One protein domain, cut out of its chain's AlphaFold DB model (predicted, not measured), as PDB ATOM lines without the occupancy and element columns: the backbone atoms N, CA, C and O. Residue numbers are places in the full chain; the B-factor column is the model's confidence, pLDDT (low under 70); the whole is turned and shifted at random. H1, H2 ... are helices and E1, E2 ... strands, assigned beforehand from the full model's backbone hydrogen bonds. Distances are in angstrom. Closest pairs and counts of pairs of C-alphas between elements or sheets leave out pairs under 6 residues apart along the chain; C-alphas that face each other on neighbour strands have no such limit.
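AT A GLANCE: This is residues 135 to 148 and 259 to 368 of the 368 residues of a protein of Larimichthys crocea (UniProt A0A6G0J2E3). Two strongly twisted antiparallel sheets are partly face to face as a loose sandwich, E2 and E3 at one end of the five-stranded sheet facing the three-stranded sheet E6 E7 E8, and a long helix, H1, starts at the larger sheet and sticks out from the body with its residues 352 to 365. The printed part has 124 residues, with eight named strands, E1 to E8, followed by one named helix; the sheet orders are E1 E5 E4 E3 E2 and E6 E7 E8. The class is mixed, helices and strands. The whole is loose, with a radius of gyration of the C-alphas of 17.4 A, and flat, spanning 61 by 49 by 27 A.

IN THESE COORDINATES: In the larger sheet, E1 is residues 140 to 143, from C-alpha 140 at (175.082, 139.724, 184.428), E5 residues 292 to 301, 27.2 A long, E4 residues 281 to 289, 24.5 A, E3 residues 271 to 275, 12.9 A, and E2 residues 266 to 268. In the other, E6 is residues 311 to 319, 23.1 A, E7 residues 322 to 328, 19.7 A, and E8 residues 334 to 340, 19.6 A. H1 is residues 344 to 365, 31.8 A, ending with C-alpha 365 at (199.260, 128.962, 162.601).

HOW THE PARTS SIT: E2 E3 E4 E5 form a meander, each strand the antiparallel neighbour of the one before, and E6 E7 E8 form another. N 283 of E4 and O 299 of E5 are 2.9 A apart, within hydrogen-bond range. So are N 272 of E3 and O 284 of E4, at 2.8 A, and N 266 of E2 and O 273 of E3, at 2.9 A. E1, an edge strand, is antiparallel to E5, with N 141 and O 295 at 2.9 A. In the other sheet N 316 and O 324 of E6 and E7 are 3.0 A apart, and N 325 and O 337 of E7 and E8 2.8 A. The sheets make a sandwich, two sheets face to face, their strands at 38 degrees; the closest C-alphas of E2 and E6 are those of Leu 266 and Leu 317, 6.6 A apart. H1 only grazes the larger sheet with its residues 344 to 351; its closest C-alphas to E3 are Cys 344 and Thr 271, 6.5 A apart. Every O i to N i+4 pair in H1 is within hydrogen-bond range.

THE WHOLE: The two farthest C-alphas, of Ala 148 and Arg 368, are 61.7 A apart. Residues 149 to 258 are not printed, and C-alphas 148 and 259 across the cut are 40.0 A apart. Of the links printed whole, E5 to E6 is short and the others are tight. Residues 352 to 368 stand free. The mean pLDDT of the printed part is 90.0; residues 148, 367 and 368 are under 70.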
ATOM      1  N   ASN A 135     179.916 149.210 177.167       91.81
ATOM      2  CA  ASN A 135     180.509 147.891 176.985       91.81
ATOM      3  C   ASN A 135     179.752 146.805 177.772       91.81
ATOM      4  O   ASN A 135     180.380 146.073 178.532       91.81
ATOM      5  N   PRO A 136     178.436 146.616 177.544       94.44
ATOM      6  CA  PRO A 136     177.610 145.742 178.379       94.44
ATOM      7  C   PRO A 136     177.832 144.248 178.094       94.44
ATOM      8  O   PRO A 136     177.165 143.383 178.654       94.44
ATOM      9  N   LEU A 137     178.706 143.898 177.144       93.94
ATOM     10  CA  LEU A 137     178.859 142.525 176.680       93.94
ATOM     11  C   LEU A 137     179.365 141.628 177.820       93.94
ATOM     12  O   LEU A 137     180.469 141.822 178.320       93.94
ATOM     13  N   ARG A 138     178.609 140.560 178.118       91.56
ATOM     14  CA  ARG A 138     178.816 139.618 179.237       91.56
ATOM     15  C   ARG A 138     178.405 140.140 180.611       91.56
ATOM     16  O   ARG A 138     178.618 139.402 181.575       91.56
ATOM     17  N   ASP A 139     177.778 141.308 180.702       96.38
ATOM     18  CA  ASP A 139     177.149 141.747 181.943       96.38
ATOM     19  C   ASP A 139     176.128 140.724 182.428       96.38
ATOM     20  O   ASP A 139     175.445 140.063 181.638       96.38
ATOM     21  N   VAL A 140     176.018 140.614 183.749       95.88
ATOM     22  CA  VAL A 140     175.082 139.724 184.428       95.88
ATOM     23  C   VAL A 140     174.394 140.496 185.543       95.88
ATOM     24  O   VAL A 140     175.038 141.245 186.275       95.88
ATOM     25  N   PHE A 141     173.096 140.269 185.709       95.50
ATOM     26  CA  PHE A 141     172.316 140.804 186.817       95.50
ATOM     27  C   PHE A 141     171.447 139.715 187.449       95.50
ATOM     28  O   PHE A 141     171.001 138.771 186.793       95.50
ATOM     29  N   THR A 142     171.232 139.828 188.755       93.50
ATOM     30  CA  THR A 142     170.452 138.860 189.533       93.50
ATOM     31  C   THR A 142     168.962 139.061 189.311       93.50
ATOM     32  O   THR A 142     168.502 140.205 189.283       93.50
ATOM     33  N   VAL A 143     168.205 137.966 189.235       94.12
ATOM     34  CA  VAL A 143     166.741 138.010 189.181       94.12
ATOM     35  C   VAL A 143     166.167 137.384 190.443       94.12
ATOM     36  O   VAL A 143     166.393 136.214 190.746       94.12
ATOM     37  N   GLN A 144     165.440 138.196 191.201       92.19
ATOM     38  CA  GLN A 144     164.833 137.808 192.464       92.19
ATOM     39  C   GLN A 144     163.510 137.092 192.214       92.19
ATOM     40  O   GLN A 144     162.668 137.559 191.441       92.19
ATOM     41  N   ARG A 145     163.321 135.955 192.889       88.94
ATOM     42  CA  ARG A 145     162.049 135.237 192.872       88.94
ATOM     43  C   ARG A 145     161.056 135.933 193.804       88.94
ATOM     44  O   ARG A 145     161.432 136.220 194.942       88.94
ATOM     45  N   PRO A 146     159.812 136.183 193.363       86.44
ATOM     46  CA  PRO A 146     158.774 136.729 194.223       86.44
ATOM     47  C   PRO A 146     158.619 135.928 195.523       86.44
ATOM     48  O   PRO A 146     158.523 134.700 195.496       86.44
ATOM     49  N   ALA A 147     158.551 136.617 196.665       73.88
ATOM     50  CA  ALA A 147     158.605 136.004 198.001       73.88
ATOM     51  C   ALA A 147     157.379 135.130 198.362       73.88
ATOM     52  O   ALA A 147     157.358 134.502 199.417       73.88
ATOM     53  N   ALA A 148     156.363 135.075 197.499       57.50
ATOM     54  CA  ALA A 148     155.132 134.316 197.712       57.50
ATOM     55  C   ALA A 148     155.105 132.946 197.007       57.50
ATOM     56  O   ALA A 148     154.218 132.146 197.287       57.50
ATOM     57  N   GLN A 259     174.291 158.966 172.959       72.12
ATOM     58  CA  GLN A 259     174.623 157.939 171.987       72.12
ATOM     59  C   GLN A 259     174.176 156.560 172.451       72.12
ATOM     60  O   GLN A 259     174.022 155.695 171.621       72.12
ATOM     61  N   LEU A 260     173.917 156.287 173.727       87.38
ATOM     62  CA  LEU A 260     173.530 154.933 174.154       87.38
ATOM     63  C   LEU A 260     172.266 154.935 175.006       87.38
ATOM     64  O   LEU A 260     172.185 154.270 176.030       87.38
ATOM     65  N   GLN A 261     171.268 155.699 174.570       94.94
ATOM     66  CA  GLN A 261     169.938 155.661 175.165       94.94
ATOM     67  C   GLN A 261     169.112 154.557 174.499       94.94
ATOM     68  O   GLN A 261     168.814 154.640 173.305       94.94
ATOM     69  N   ALA A 262     168.739 153.525 175.253       97.19
ATOM     70  CA  ALA A 262     167.719 152.575 174.819       97.19
ATOM     71  C   ALA A 262     166.378 153.293 174.649       97.19
ATOM     72  O   ALA A 262     166.033 154.134 175.476       97.19
ATOM     73  N   PHE A 263     165.625 152.979 173.598       96.75
ATOM     74  CA  PHE A 263     164.339 153.647 173.356       96.75
ATOM     75  C   PHE A 263     163.162 152.694 173.155       96.75
ATOM     76  O   PHE A 263     162.014 153.127 173.198       96.75
ATOM     77  N   THR A 264     163.429 151.406 172.954       97.12
ATOM     78  CA  THR A 264     162.405 150.372 172.838       97.12
ATOM     79  C   THR A 264     162.939 149.033 173.329       97.12
ATOM     80  O   THR A 264     164.152 148.846 173.456       97.12
ATOM     81  N   VAL A 265     162.028 148.111 173.618       97.06
ATOM     82  CA  VAL A 265     162.312 146.760 174.086       97.06
ATOM     83  C   VAL A 265     161.504 145.786 173.235       97.06
ATOM     84  O   VAL A 265     160.281 145.880 173.171       97.06
ATOM     85  N   LEU A 266     162.188 144.853 172.573       95.56
ATOM     86  CA  LEU A 266     161.581 143.915 171.632       95.56
ATOM     87  C   LEU A 266     161.763 142.474 172.138       95.56
ATOM     88  O   LEU A 266     162.906 142.038 172.305       95.56
ATOM     89  N   PRO A 267     160.685 141.707 172.373       93.44
ATOM     90  CA  PRO A 267     160.784 140.292 172.709       93.44
ATOM     91  C   PRO A 267     161.034 139.487 171.427       93.44
ATOM     92  O   PRO A 267     160.204 139.464 170.524       93.44
ATOM     93  N   VAL A 268     162.183 138.821 171.324       91.75
ATOM     94  CA  VAL A 268     162.630 138.138 170.101       91.75
ATOM     95  C   VAL A 268     163.065 136.717 170.432       91.75
ATOM     96  O   VAL A 268     164.114 136.510 171.035       91.75
ATOM     97  N   ASN A 269     162.258 135.732 170.033       87.31
ATOM     98  CA  ASN A 269     162.569 134.300 170.142       87.31
ATOM     99  C   ASN A 269     163.186 133.883 171.502       87.31
ATOM    100  O   ASN A 269     164.243 133.258 171.557       87.31
ATOM    101  N   GLY A 270     162.562 134.288 172.613       86.81
ATOM    102  CA  GLY A 270     163.038 133.975 173.972       86.81
ATOM    103  C   GLY A 270     164.166 134.872 174.503       86.81
ATOM    104  O   GLY A 270     164.626 134.669 175.622       86.81
ATOM    105  N   THR A 271     164.590 135.881 173.742       91.69
ATOM    106  CA  THR A 271     165.554 136.913 174.157       91.69
ATOM    107  C   THR A 271     164.917 138.300 174.128       91.69
ATOM    108  O   THR A 271     163.833 138.491 173.574       91.69
ATOM    109  N   LEU A 272     165.589 139.280 174.724       94.69
ATOM    110  CA  LEU A 272     165.156 140.668 174.757       94.69
ATOM    111  C   LEU A 272     166.142 141.534 173.978       94.69
ATOM    112  O   LEU A 272     167.307 141.654 174.356       94.69
ATOM    113  N   TRP A 273     165.683 142.133 172.886       96.31
ATOM    114  CA  TRP A 273     166.484 143.014 172.044       96.31
ATOM    115  C   TRP A 273     166.203 144.464 172.424       96.31
ATOM    116  O   TRP A 273     165.052 144.896 172.462       96.31
ATOM    117  N   ILE A 274     167.263 145.217 172.705       97.44
ATOM    118  CA  ILE A 274     167.204 146.580 173.237       97.44
ATOM    119  C   ILE A 274     168.016 147.498 172.313       97.44
ATOM    120  O   ILE A 274     169.233 147.643 172.476       97.44
ATOM    121  N   PRO A 275     167.365 148.092 171.300       97.12
ATOM    122  CA  PRO A 275     167.969 149.067 170.401       97.12
ATOM    123  C   PRO A 275     168.293 150.380 171.121       97.12
ATOM    124  O   PRO A 275     167.465 150.910 171.871       97.12
ATOM    125  N   ARG A 276     169.483 150.935 170.862       96.19
ATOM    126  CA  ARG A 276     169.945 152.201 171.452       96.19
ATOM    127  C   ARG A 276     170.249 153.238 170.380       96.19
ATOM    128  O   ARG A 276     170.713 152.897 169.294       96.19
ATOM    129  N   ARG A 277     170.031 154.521 170.695       94.19
ATOM    130  CA  ARG A 277     170.139 155.656 169.750       94.19
ATOM    131  C   ARG A 277     171.448 155.706 168.955       94.19
ATOM    132  O   ARG A 277     171.463 156.174 167.824       94.19
ATOM    133  N   GLY A 278     172.542 155.193 169.500       89.44
ATOM    134  CA  GLY A 278     173.851 155.198 168.848       89.44
ATOM    135  C   GLY A 278     174.023 154.136 167.790       89.44
ATOM    136  O   GLY A 278     175.065 154.143 167.143       89.44
ATOM    137  N   GLY A 279     173.058 153.235 167.617       91.50
ATOM    138  CA  GLY A 279     173.035 152.299 166.504       91.50
ATOM    139  C   GLY A 279     173.396 150.863 166.828       91.50
ATOM    140  O   GLY A 279     173.465 150.057 165.903       91.50
ATOM    141  N   ASP A 280     173.626 150.532 168.095       94.12
ATOM    142  CA  ASP A 280     173.734 149.140 168.516       94.12
ATOM    143  C   ASP A 280     172.428 148.604 169.107       94.12
ATOM    144  O   ASP A 280     171.516 149.341 169.492       94.12
ATOM    145  N   VAL A 281     172.348 147.277 169.135       96.19
ATOM    146  CA  VAL A 281     171.246 146.524 169.721       96.19
ATOM    147  C   VAL A 281     171.832 145.568 170.746       96.19
ATOM    148  O   VAL A 281     172.604 144.672 170.410       96.19
ATOM    149  N   MET A 282     171.482 145.774 172.008       96.31
ATOM    150  CA  MET A 282     171.873 144.891 173.099       96.31
ATOM    151  C   MET A 282     170.896 143.719 173.184       96.31
ATOM    152  O   MET A 282     169.689 143.923 173.084       96.31
ATOM    153  N   VAL A 283     171.406 142.503 173.371       95.62
ATOM    154  CA  VAL A 283     170.584 141.294 173.503       95.62
ATOM    155  C   VAL A 283     170.752 140.728 174.905       95.62
ATOM    156  O   VAL A 283     171.861 140.362 175.303       95.62
ATOM    157  N   ILE A 284     169.649 140.670 175.649       95.38
ATOM    158  CA  ILE A 284     169.580 140.088 176.988       95.38
ATOM    159  C   ILE A 284     168.885 138.733 176.916       95.38
ATOM    160  O   ILE A 284     167.844 138.572 176.281       95.38
ATOM    161  N   GLU A 285     169.454 137.764 177.617       92.62
ATOM    162  CA  GLU A 285     168.891 136.438 177.816       92.62
ATOM    163  C   GLU A 285     168.690 136.175 179.312       92.62
ATOM    164  O   GLU A 285     169.529 136.542 180.142       92.62
ATOM    165  N   MET A 286     167.594 135.498 179.650       91.88
ATOM    166  CA  MET A 286     167.364 134.948 180.983       91.88
ATOM    167  C   MET A 286     167.946 133.537 181.048       91.88
ATOM    168  O   MET A 286     167.514 132.649 180.319       91.88
ATOM    169  N   GLN A 287     168.929 133.324 181.922       89.69
ATOM    170  CA  GLN A 287     169.632 132.051 182.067       89.69
ATOM    171  C   GLN A 287     169.362 131.423 183.441       89.69
ATOM    172  O   GLN A 287     169.390 132.135 184.453       89.69
ATOM    173  N   PRO A 288     169.183 130.093 183.517       88.38
ATOM    174  CA  PRO A 288     169.203 129.388 184.791       88.38
ATOM    175  C   PRO A 288     170.603 129.454 185.416       88.38
ATOM    176  O   PRO A 288     171.626 129.309 184.740       88.38
ATOM    177  N   HIS A 289     170.660 129.681 186.726       84.94
ATOM    178  CA  HIS A 289     171.889 129.702 187.511       84.94
ATOM    179  C   HIS A 289     171.651 129.042 188.872       84.94
ATOM    180  O   HIS A 289     171.271 129.694 189.844       84.94
ATOM    181  N   GLY A 290     171.856 127.721 188.921       83.31
ATOM    182  CA  GLY A 290     171.418 126.911 190.059       83.31
ATOM    183  C   GLY A 290     169.896 126.977 190.189       83.31
ATOM    184  O   GLY A 290     169.192 126.829 189.194       83.31
ATOM    185  N   ASP A 291     169.410 127.278 191.392       80.62
ATOM    186  CA  ASP A 291     167.975 127.423 191.685       80.62
ATOM    187  C   ASP A 291     167.421 128.826 191.360       80.62
ATOM    188  O   ASP A 291     166.242 129.114 191.583       80.62
ATOM    189  N   GLN A 292     168.267 129.729 190.856       85.75
ATOM    190  CA  GLN A 292     167.913 131.114 190.551       85.75
ATOM    191  C   GLN A 292     167.930 131.386 189.046       85.75
ATOM    192  O   GLN A 292     168.506 130.638 188.256       85.75
ATOM    193  N   LEU A 293     167.312 132.499 188.652       90.88
ATOM    194  CA  LEU A 293     167.472 133.073 187.321       90.88
ATOM    195  C   LEU A 293     168.470 134.227 187.380       90.88
ATOM    196  O   LEU A 293     168.552 134.971 188.361       90.88
ATOM    197  N   ARG A 294     169.219 134.399 186.298       93.25
ATOM    198  CA  ARG A 294     170.050 135.579 186.069       93.25
ATOM    199  C   ARG A 294     169.775 136.121 184.679       93.25
ATOM    200  O   ARG A 294     169.610 135.350 183.739       93.25
ATOM    201  N   GLY A 295     169.767 137.435 184.542       94.38
ATOM    202  CA  GLY A 295     169.829 138.060 183.231       94.38
ATOM    203  C   GLY A 295     171.281 138.187 182.796       94.38
ATOM    204  O   GLY A 295     172.159 138.442 183.624       94.38
ATOM    205  N   ARG A 296     171.551 137.993 181.508       94.44
ATOM    206  CA  ARG A 296     172.881 138.151 180.921       94.44
ATOM    207  C   ARG A 296     172.794 138.865 179.586       94.44
ATOM    208  O   ARG A 296     171.979 138.500 178.746       94.44
ATOM    209  N   VAL A 297     173.690 139.815 179.355       95.94
ATOM    210  CA  VAL A 297     173.897 140.389 178.023       95.94
ATOM    211  C   VAL A 297     174.756 139.427 177.209       95.94
ATOM    212  O   VAL A 297     175.947 139.239 177.482       95.94
ATOM    213  N   THR A 298     174.147 138.780 176.223       93.00
ATOM    214  CA  THR A 298     174.790 137.734 175.415       93.00
ATOM    215  C   THR A 298     175.418 138.278 174.146       93.00
ATOM    216  O   THR A 298     176.438 137.748 173.705       93.00
ATOM    217  N   ALA A 299     174.863 139.358 173.598       94.00
ATOM    218  CA  ALA A 299     175.377 140.005 172.404       94.00
ATOM    219  C   ALA A 299     175.156 141.522 172.431       94.00
ATOM    220  O   ALA A 299     174.225 142.033 173.053       94.00
ATOM    221  N   VAL A 300     176.012 142.231 171.697       94.56
ATOM    222  CA  VAL A 300     175.830 143.638 171.331       94.56
ATOM    223  C   VAL A 300     176.040 143.718 169.826       94.56
ATOM    224  O   VAL A 300     177.156 143.555 169.331       94.56
ATOM    225  N   LEU A 301     174.949 143.882 169.089       93.69
ATOM    226  CA  LEU A 301     174.931 143.867 167.632       93.69
ATOM    227  C   LEU A 301     175.138 145.287 167.109       93.69
ATOM    228  O   LEU A 301     174.600 146.243 167.658       93.69
ATOM    229  N   SER A 302     175.918 145.442 166.046       92.12
ATOM    230  CA  SER A 302     176.111 146.726 165.367       92.12
ATOM    231  C   SER A 302     176.124 146.503 163.861       92.12
ATOM    232  O   SER A 302     176.805 145.582 163.401       92.12
ATOM    233  N   PRO A 303     175.391 147.311 163.078       91.19
ATOM    234  CA  PRO A 303     175.399 147.171 161.632       91.19
ATOM    235  C   PRO A 303     176.776 147.558 161.065       91.19
ATOM    236  O   PRO A 303     177.476 148.406 161.637       91.19
ATOM    237  N   PRO A 304     177.184 146.971 159.926       87.12
ATOM    238  CA  PRO A 304     178.398 147.392 159.243       87.12
ATOM    239  C   PRO A 304     178.277 148.864 158.829       87.12
ATOM    240  O   PRO A 304     177.220 149.316 158.399       87.12
ATOM    241  N   GLY A 305     179.362 149.628 158.969       83.56
ATOM    242  CA  GLY A 305     179.353 151.050 158.612       83.56
ATOM    243  C   GLY A 305     178.475 151.926 159.517       83.56
ATOM    244  O   GLY A 305     178.032 152.978 159.063       83.56
ATOM    245  N   ARG A 306     178.244 151.527 160.780       81.88
ATOM    246  CA  ARG A 306     177.464 152.252 161.809       81.88
ATOM    247  C   ARG A 306     177.630 153.777 161.785       81.88
ATOM    248  O   ARG A 306     176.638 154.491 161.842       81.88
ATOM    249  N   SER A 307     178.858 154.278 161.642       81.69
ATOM    250  CA  SER A 307     179.157 155.720 161.607       81.69
ATOM    251  C   SER A 307     178.507 156.486 160.445       81.69
ATOM    252  O   SER A 307     178.374 157.699 160.526       81.69
ATOM    253  N   SER A 308     178.096 155.800 159.375       87.19
ATOM    254  CA  SER A 308     177.499 156.398 158.170       87.19
ATOM    255  C   SER A 308     175.970 156.318 158.111       87.19
ATOM    256  O   SER A 308     175.356 156.908 157.220       87.19
ATOM    257  N   LEU A 309     175.346 155.578 159.035       89.19
ATOM    258  CA  LEU A 309     173.907 155.303 159.003       89.19
ATOM    259  C   LEU A 309     173.069 156.397 159.673       89.19
ATOM    260  O   LEU A 309     171.904 156.551 159.323       89.19
ATOM    261  N   GLY A 310     173.659 157.184 160.576       91.31
ATOM    262  CA  GLY A 310     172.958 158.199 161.365       91.31
ATOM    263  C   GLY A 310     172.525 157.685 162.740       91.31
ATOM    264  O   GLY A 310     173.131 156.763 163.286       91.31
ATOM    265  N   ILE A 311     171.490 158.301 163.314       93.06
ATOM    266  CA  ILE A 311     170.958 157.965 164.643       93.06
ATOM    267  C   ILE A 311     169.905 156.872 164.490       93.06
ATOM    268  O   ILE A 311     169.037 156.965 163.626       93.06
ATOM    269  N   LEU A 312     169.954 155.842 165.334       95.31
ATOM    270  CA  LEU A 312     168.914 154.817 165.361       95.31
ATOM    271  C   LEU A 312     167.655 155.377 166.021       95.31
ATOM    272  O   LEU A 312     167.628 155.643 167.226       95.31
ATOM    273  N   GLU A 313     166.609 155.564 165.223       95.12
ATOM    274  CA  GLU A 313     165.394 156.241 165.661       95.12
ATOM    275  C   GLU A 313     164.211 155.317 165.888       95.12
ATOM    276  O   GLU A 313     163.449 155.521 166.831       95.12
ATOM    277  N   GLU A 314     164.104 154.280 165.071       96.00
ATOM    278  CA  GLU A 314     162.993 153.347 165.120       96.00
ATOM    279  C   GLU A 314     163.504 151.917 165.119       96.00
ATOM    280  O   GLU A 314     164.523 151.597 164.503       96.00
ATOM    281  N   ALA A 315     162.795 151.039 165.816       97.06
ATOM    282  CA  ALA A 315     163.054 149.616 165.743       97.06
ATOM    283  C   ALA A 315     161.788 148.820 166.047       97.06
ATOM    284  O   ALA A 315     161.072 149.123 167.000       97.06
ATOM    285  N   ALA A 316     161.532 147.791 165.246       95.81
ATOM    286  CA  ALA A 316     160.336 146.970 165.369       95.81
ATOM    287  C   ALA A 316     160.617 145.509 165.013       95.81
ATOM    288  O   ALA A 316     161.407 145.207 164.115       95.81
ATOM    289  N   LEU A 317     159.917 144.606 165.695       94.06
ATOM    290  CA  LEU A 317     159.783 143.214 165.285       94.06
ATOM    291  C   LEU A 317     158.656 143.136 164.246       94.06
ATOM    292  O   LEU A 317     157.486 143.261 164.592       94.06
ATOM    293  N   VAL A 318     159.007 142.982 162.969       93.69
ATOM    294  CA  VAL A 318     158.037 143.013 161.852       93.69
ATOM    295  C   VAL A 318     157.545 141.623 161.446       93.69
ATOM    296  O   VAL A 318     156.537 141.489 160.762       93.69
ATOM    297  N   ALA A 319     158.264 140.583 161.863       89.44
ATOM    298  CA  ALA A 319     157.883 139.184 161.721       89.44
ATOM    299  C   ALA A 319     158.499 138.379 162.871       89.44
ATOM    300  O   ALA A 319     159.361 138.891 163.583       89.44
ATOM    301  N   LYS A 320     158.105 137.108 163.020       83.75
ATOM    302  CA  LYS A 320     158.537 136.227 164.122       83.75
ATOM    303  C   LYS A 320     160.054 136.242 164.377       83.75
ATOM    304  O   LYS A 320     160.471 136.174 165.527       83.75
ATOM    305  N   ASP A 321     160.860 136.332 163.321       83.81
ATOM    306  CA  ASP A 321     162.323 136.333 163.372       83.81
ATOM    307  C   ASP A 321     162.941 137.493 162.574       83.81
ATOM    308  O   ASP A 321     164.045 137.363 162.049       83.81
ATOM    309  N   THR A 322     162.254 138.633 162.442       93.38
ATOM    310  CA  THR A 322     162.773 139.781 161.677       93.38
ATOM    311  C   THR A 322     162.655 141.074 162.465       93.38
ATOM    312  O   THR A 322     161.555 141.573 162.696       93.38
ATOM    313  N   VAL A 323     163.804 141.644 162.828       95.81
ATOM    314  CA  VAL A 323     163.898 142.946 163.495       95.81
ATOM    315  C   VAL A 323     164.400 143.978 162.497       95.81
ATOM    316  O   VAL A 323     165.452 143.798 161.885       95.81
ATOM    317  N   VAL A 324     163.658 145.068 162.330       96.88
ATOM    318  CA  VAL A 324     164.038 146.187 161.462       96.88
ATOM    319  C   VAL A 324     164.445 147.363 162.331       96.88
ATOM    320  O   VAL A 324     163.719 147.733 163.245       96.88
ATOM    321  N   CYS A 325     165.593 147.955 162.024       96.94
ATOM    322  CA  CYS A 325     166.130 149.152 162.659       96.94
ATOM    323  C   CYS A 325     166.181 150.289 161.631       96.94
ATOM    324  O   CYS A 325     166.837 150.154 160.597       96.94
ATOM    325  N   GLY A 326     165.491 151.393 161.911       96.75
ATOM    326  CA  GLY A 326     165.446 152.593 161.084       96.75
ATOM    327  C   GLY A 326     166.386 153.669 161.609       96.75
ATOM    328  O   GLY A 326     166.184 154.215 162.693       96.75
ATOM    329  N   PHE A 327     167.403 153.989 160.821       95.88
ATOM    330  CA  PHE A 327     168.367 155.039 161.107       95.88
ATOM    331  C   PHE A 327     168.000 156.311 160.351       95.88
ATOM    332  O   PHE A 327     167.771 156.253 159.142       95.88
ATOM    333  N   ARG A 328     167.987 157.450 161.046       94.88
ATOM    334  CA  ARG A 328     167.790 158.768 160.445       94.88
ATOM    335  C   ARG A 328     169.135 159.471 160.285       94.88
ATOM    336  O   ARG A 328     169.861 159.687 161.260       94.88
ATOM    337  N   LYS A 329     169.464 159.825 159.046       92.19
ATOM    338  CA  LYS A 329     170.639 160.634 158.701       92.19
ATOM    339  C   LYS A 329     170.376 162.122 158.931       92.19
ATOM    340  O   LYS A 329     169.232 162.560 159.014       92.19
ATOM    341  N   GLU A 330     171.443 162.918 158.947       89.06
ATOM    342  CA  GLU A 330     171.362 164.384 159.069       89.06
ATOM    343  C   GLU A 330     170.562 165.037 157.932       89.06
ATOM    344  O   GLU A 330     169.864 166.024 158.142       89.06
ATOM    345  N   ASN A 331     170.605 164.455 156.730       91.81
ATOM    346  CA  ASN A 331     169.818 164.894 155.575       91.81
ATOM    347  C   ASN A 331     168.352 164.412 155.610       91.81
ATOM    348  O   ASN A 331     167.657 164.534 154.604       91.81
ATOM    349  N   MET A 332     167.887 163.861 156.739       89.44
ATOM    350  CA  MET A 332     166.543 163.302 156.953       89.44
ATOM    351  C   MET A 332     166.219 162.049 156.119       89.44
ATOM    352  O   MET A 332     165.081 161.578 156.141       89.44
ATOM    353  N   GLU A 333     167.196 161.471 155.414       94.50
ATOM    354  CA  GLU A 333     167.026 160.172 154.765       94.50
ATOM    355  C   GLU A 333     167.009 159.039 155.793       94.50
ATOM    356  O   GLU A 333     167.712 159.070 156.809       94.50
ATOM    357  N   TRP A 334     166.244 157.995 155.476       95.25
ATOM    358  CA  TRP A 334     166.172 156.781 156.275       95.25
ATOM    359  C   TRP A 334     167.062 155.686 155.697       95.25
ATOM    360  O   TRP A 334     167.064 155.427 154.494       95.25
ATOM    361  N   CYS A 335     167.796 155.005 156.568       94.50
ATOM    362  CA  CYS A 335     168.503 153.770 156.260       94.50
ATOM    363  C   CYS A 335     167.934 152.643 157.114       94.50
ATOM    364  O   CYS A 335     167.779 152.793 158.322       94.50
ATOM    365  N   LEU A 336     167.620 151.512 156.487       95.38
ATOM    366  CA  LEU A 336     167.041 150.364 157.174       95.38
ATOM    367  C   LEU A 336     168.091 149.264 157.319       95.38
ATOM    368  O   LEU A 336     168.710 148.853 156.337       95.38
ATOM    369  N   CYS A 337     168.261 148.763 158.536       95.12
ATOM    370  CA  CYS A 337     168.998 147.534 158.803       95.12
ATOM    371  C   CYS A 337     168.012 146.446 159.203       95.12
ATOM    372  O   CYS A 337     167.193 146.648 160.097       95.12
ATOM    373  N   VAL A 338     168.106 145.295 158.547       95.00
ATOM    374  CA  VAL A 338     167.254 144.141 158.825       95.00
ATOM    375  C   VAL A 338     168.104 143.061 159.465       95.00
ATOM    376  O   VAL A 338     169.105 142.621 158.898       95.00
ATOM    377  N   TRP A 339     167.693 142.642 160.651       92.62
ATOM    378  CA  TRP A 339     168.321 141.588 161.419       92.62
ATOM    379  C   TRP A 339     167.423 140.368 161.430       92.62
ATOM    380  O   TRP A 339     166.204 140.478 161.592       92.62
ATOM    381  N   ARG A 340     168.041 139.193 161.334       91.31
ATOM    382  CA  ARG A 340     167.352 137.967 161.711       91.31
ATOM    383  C   ARG A 340     167.313 137.889 163.235       91.31
ATOM    384  O   ARG A 340     168.358 137.932 163.876       91.31
ATOM    385  N   GLY A 341     166.112 137.805 163.787       84.69
ATOM    386  CA  GLY A 341     165.818 137.740 165.213       84.69
ATOM    387  C   GLY A 341     166.223 136.400 165.813       84.69
ATOM    388  O   GLY A 341     165.386 135.524 166.008       84.69
ATOM    389  N   TRP A 342     167.519 136.227 166.050       86.38
ATOM    390  CA  TRP A 342     168.073 135.049 166.710       86.38
ATOM    391  C   TRP A 342     167.663 134.991 168.181       86.38
ATOM    392  O   TRP A 342     167.650 136.013 168.871       86.38
ATOM    393  N   GLY A 343     167.330 133.784 168.637       83.75
ATOM    394  CA  GLY A 343     167.088 133.476 170.037       83.75
ATOM    395  C   GLY A 343     168.340 132.928 170.715       83.75
ATOM    396  O   GLY A 343     169.452 133.001 170.186       83.75
ATOM    397  N   CYS A 344     168.142 132.351 171.899       82.75
ATOM    398  CA  CYS A 344     169.207 131.763 172.710       82.75
ATOM    399  C   CYS A 344     169.998 130.683 171.956       82.75
ATOM    400  O   CYS A 344     171.221 130.775 171.847       82.75
ATOM    401  N   ASN A 345     169.296 129.713 171.367       86.00
ATOM    402  CA  ASN A 345     169.905 128.572 170.687       86.00
ATOM    403  C   ASN A 345     170.751 129.002 169.480       86.00
ATOM    404  O   ASN A 345     171.866 128.518 169.297       86.00
ATOM    405  N   GLU A 346     170.246 129.918 168.645       89.62
ATOM    406  CA  GLU A 346     170.989 130.376 167.467       89.62
ATOM    407  C   GLU A 346     172.247 131.163 167.859       89.62
ATOM    408  O   GLU A 346     173.307 130.974 167.256       89.62
ATOM    409  N   LEU A 347     172.152 132.016 168.887       86.94
ATOM    410  CA  LEU A 347     173.296 132.763 169.413       86.94
ATOM    411  C   LEU A 347     174.346 131.830 170.023       86.94
ATOM    412  O   LEU A 347     175.541 132.019 169.788       86.94
ATOM    413  N   GLU A 348     173.921 130.810 170.768       87.38
ATOM    414  CA  GLU A 348     174.824 129.816 171.346       87.38
ATOM    415  C   GLU A 348     175.599 129.066 170.256       87.38
ATOM    416  O   GLU A 348     176.833 129.032 170.294       87.38
ATOM    417  N   VAL A 349     174.901 128.537 169.244       90.00
ATOM    418  CA  VAL A 349     175.529 127.834 168.112       90.00
ATOM    419  C   VAL A 349     176.529 128.738 167.393       90.00
ATOM    420  O   VAL A 349     177.634 128.296 167.062       90.00
ATOM    421  N   PHE A 350     176.181 130.010 167.175       89.31
ATOM    422  CA  PHE A 350     177.073 130.979 166.540       89.31
ATOM    423  C   PHE A 350     178.365 131.187 167.340       89.31
ATOM    424  O   PHE A 350     179.459 131.061 166.783       89.31
ATOM    425  N   TYR A 351     178.263 131.473 168.642       87.50
ATOM    426  CA  TYR A 351     179.439 131.738 169.471       87.50
ATOM    427  C   TYR A 351     180.314 130.498 169.662       87.50
ATOM    428  O   TYR A 351     181.538 130.609 169.566       87.50
ATOM    429  N   GLN A 352     179.718 129.319 169.858       89.50
ATOM    430  CA  GLN A 352     180.467 128.062 169.930       89.50
ATOM    431  C   GLN A 352     181.242 127.809 168.629       89.50
ATOM    432  O   GLN A 352     182.453 127.586 168.663       89.50
ATOM    433  N   SER A 353     180.575 127.943 167.479       90.62
ATOM    434  CA  SER A 353     181.201 127.762 166.163       90.62
ATOM    435  C   SER A 353     182.337 128.762 165.924       90.62
ATOM    436  O   SER A 353     183.393 128.403 165.401       90.62
ATOM    437  N   TYR A 354     182.150 130.021 166.333       87.25
ATOM    438  CA  TYR A 354     183.172 131.062 166.233       87.25
ATOM    439  C   TYR A 354     184.411 130.739 167.081       87.25
ATOM    440  O   TYR A 354     185.544 130.855 166.605       87.25
ATOM    441  N   GLU A 355     184.218 130.289 168.324       89.56
ATOM    442  CA  GLU A 355     185.325 129.877 169.189       89.56
ATOM    443  C   GLU A 355     186.077 128.661 168.633       89.56
ATOM    444  O   GLU A 355     187.312 128.628 168.660       89.56
ATOM    445  N   GLU A 356     185.359 127.662 168.120       91.75
ATOM    446  CA  GLU A 356     185.958 126.481 167.498       91.75
ATOM    447  C   GLU A 356     186.788 126.843 166.266       91.75
ATOM    448  O   GLU A 356     187.930 126.380 166.134       91.75
ATOM    449  N   LEU A 357     186.267 127.726 165.411       91.56
ATOM    450  CA  LEU A 357     186.984 128.228 164.244       91.56
ATOM    451  C   LEU A 357     188.266 128.962 164.659       91.56
ATOM    452  O   LEU A 357     189.345 128.656 164.147       91.56
ATOM    453  N   GLY A 358     188.192 129.847 165.657       87.62
ATOM    454  CA  GLY A 358     189.365 130.549 166.185       87.62
ATOM    455  C   GLY A 358     190.422 129.601 166.772       87.62
ATOM    456  O   GLY A 358     191.631 129.781 166.564       87.62
ATOM    457  N   ARG A 359     189.994 128.534 167.464       90.06
ATOM    458  CA  ARG A 359     190.896 127.478 167.962       90.06
ATOM    459  C   ARG A 359     191.575 126.736 166.809       90.06
ATOM    460  O   ARG A 359     192.773 126.445 166.902       90.06
ATOM    461  N   LEU A 360     190.845 126.438 165.735       89.00
ATOM    462  CA  LEU A 360     191.373 125.759 164.553       89.00
ATOM    463  C   LEU A 360     192.395 126.631 163.807       89.00
ATOM    464  O   LEU A 360     193.502 126.161 163.534       89.00
ATOM    465  N   GLU A 361     192.096 127.910 163.582       87.75
ATOM    466  CA  GLU A 361     193.026 128.866 162.964       87.75
ATOM    467  C   GLU A 361     194.324 129.006 163.765       87.75
ATOM    468  O   GLU A 361     195.427 128.952 163.212       87.75
ATOM    469  N   THR A 362     194.212 129.117 165.092       85.50
ATOM    470  CA  THR A 362     195.373 129.217 165.985       85.50
ATOM    471  C   THR A 362     196.235 127.954 165.918       85.50
ATOM    472  O   THR A 362     197.465 128.037 165.881       85.50
ATOM    473  N   ARG A 363     195.615 126.765 165.864       81.19
ATOM    474  CA  ARG A 363     196.335 125.488 165.703       81.19
ATOM    475  C   ARG A 363     197.029 125.384 164.347       81.19
ATOM    476  O   ARG A 363     198.146 124.880 164.296       81.19
ATOM    477  N   MET A 364     196.408 125.865 163.272       79.25
ATOM    478  CA  MET A 364     197.028 125.882 161.944       79.25
ATOM    479  C   MET A 364     198.224 126.836 161.879       79.25
ATOM    480  O   MET A 364     199.250 126.469 161.313       79.25
ATOM    481  N   ARG A 365     198.134 128.017 162.506       74.50
ATOM    482  CA  ARG A 365     199.260 128.962 162.601       74.50
ATOM    483  C   ARG A 365     200.437 128.408 163.405       74.50
ATOM    484  O   ARG A 365     201.563 128.698 163.050       74.50
ATOM    485  N   LYS A 366     200.192 127.590 164.438       72.19
ATOM    486  CA  LYS A 366     201.252 126.912 165.218       72.19
ATOM    487  C   LYS A 366     201.899 125.714 164.501       72.19
ATOM    488  O   LYS A 366     202.901 125.204 164.988       72.19
ATOM    489  N   ARG A 367     201.291 125.210 163.419       62.50
ATOM    490  CA  ARG A 367     201.812 124.091 162.604       62.50
ATOM    491  C   ARG A 367     202.594 124.551 161.367       62.50
ATOM    492  O   ARG A 367     203.189 123.704 160.707       62.50
ATOM    493  N   ARG A 368     202.539 125.842 161.035       54.19
ATOM    494  CA  ARG A 368     203.451 126.497 160.090       54.19
ATOM    495  C   ARG A 368     204.643 127.031 160.862       54.19
ATOM    496  O   ARG A 368     205.733 127.039 160.259       54.19
TER     497      ARG A 368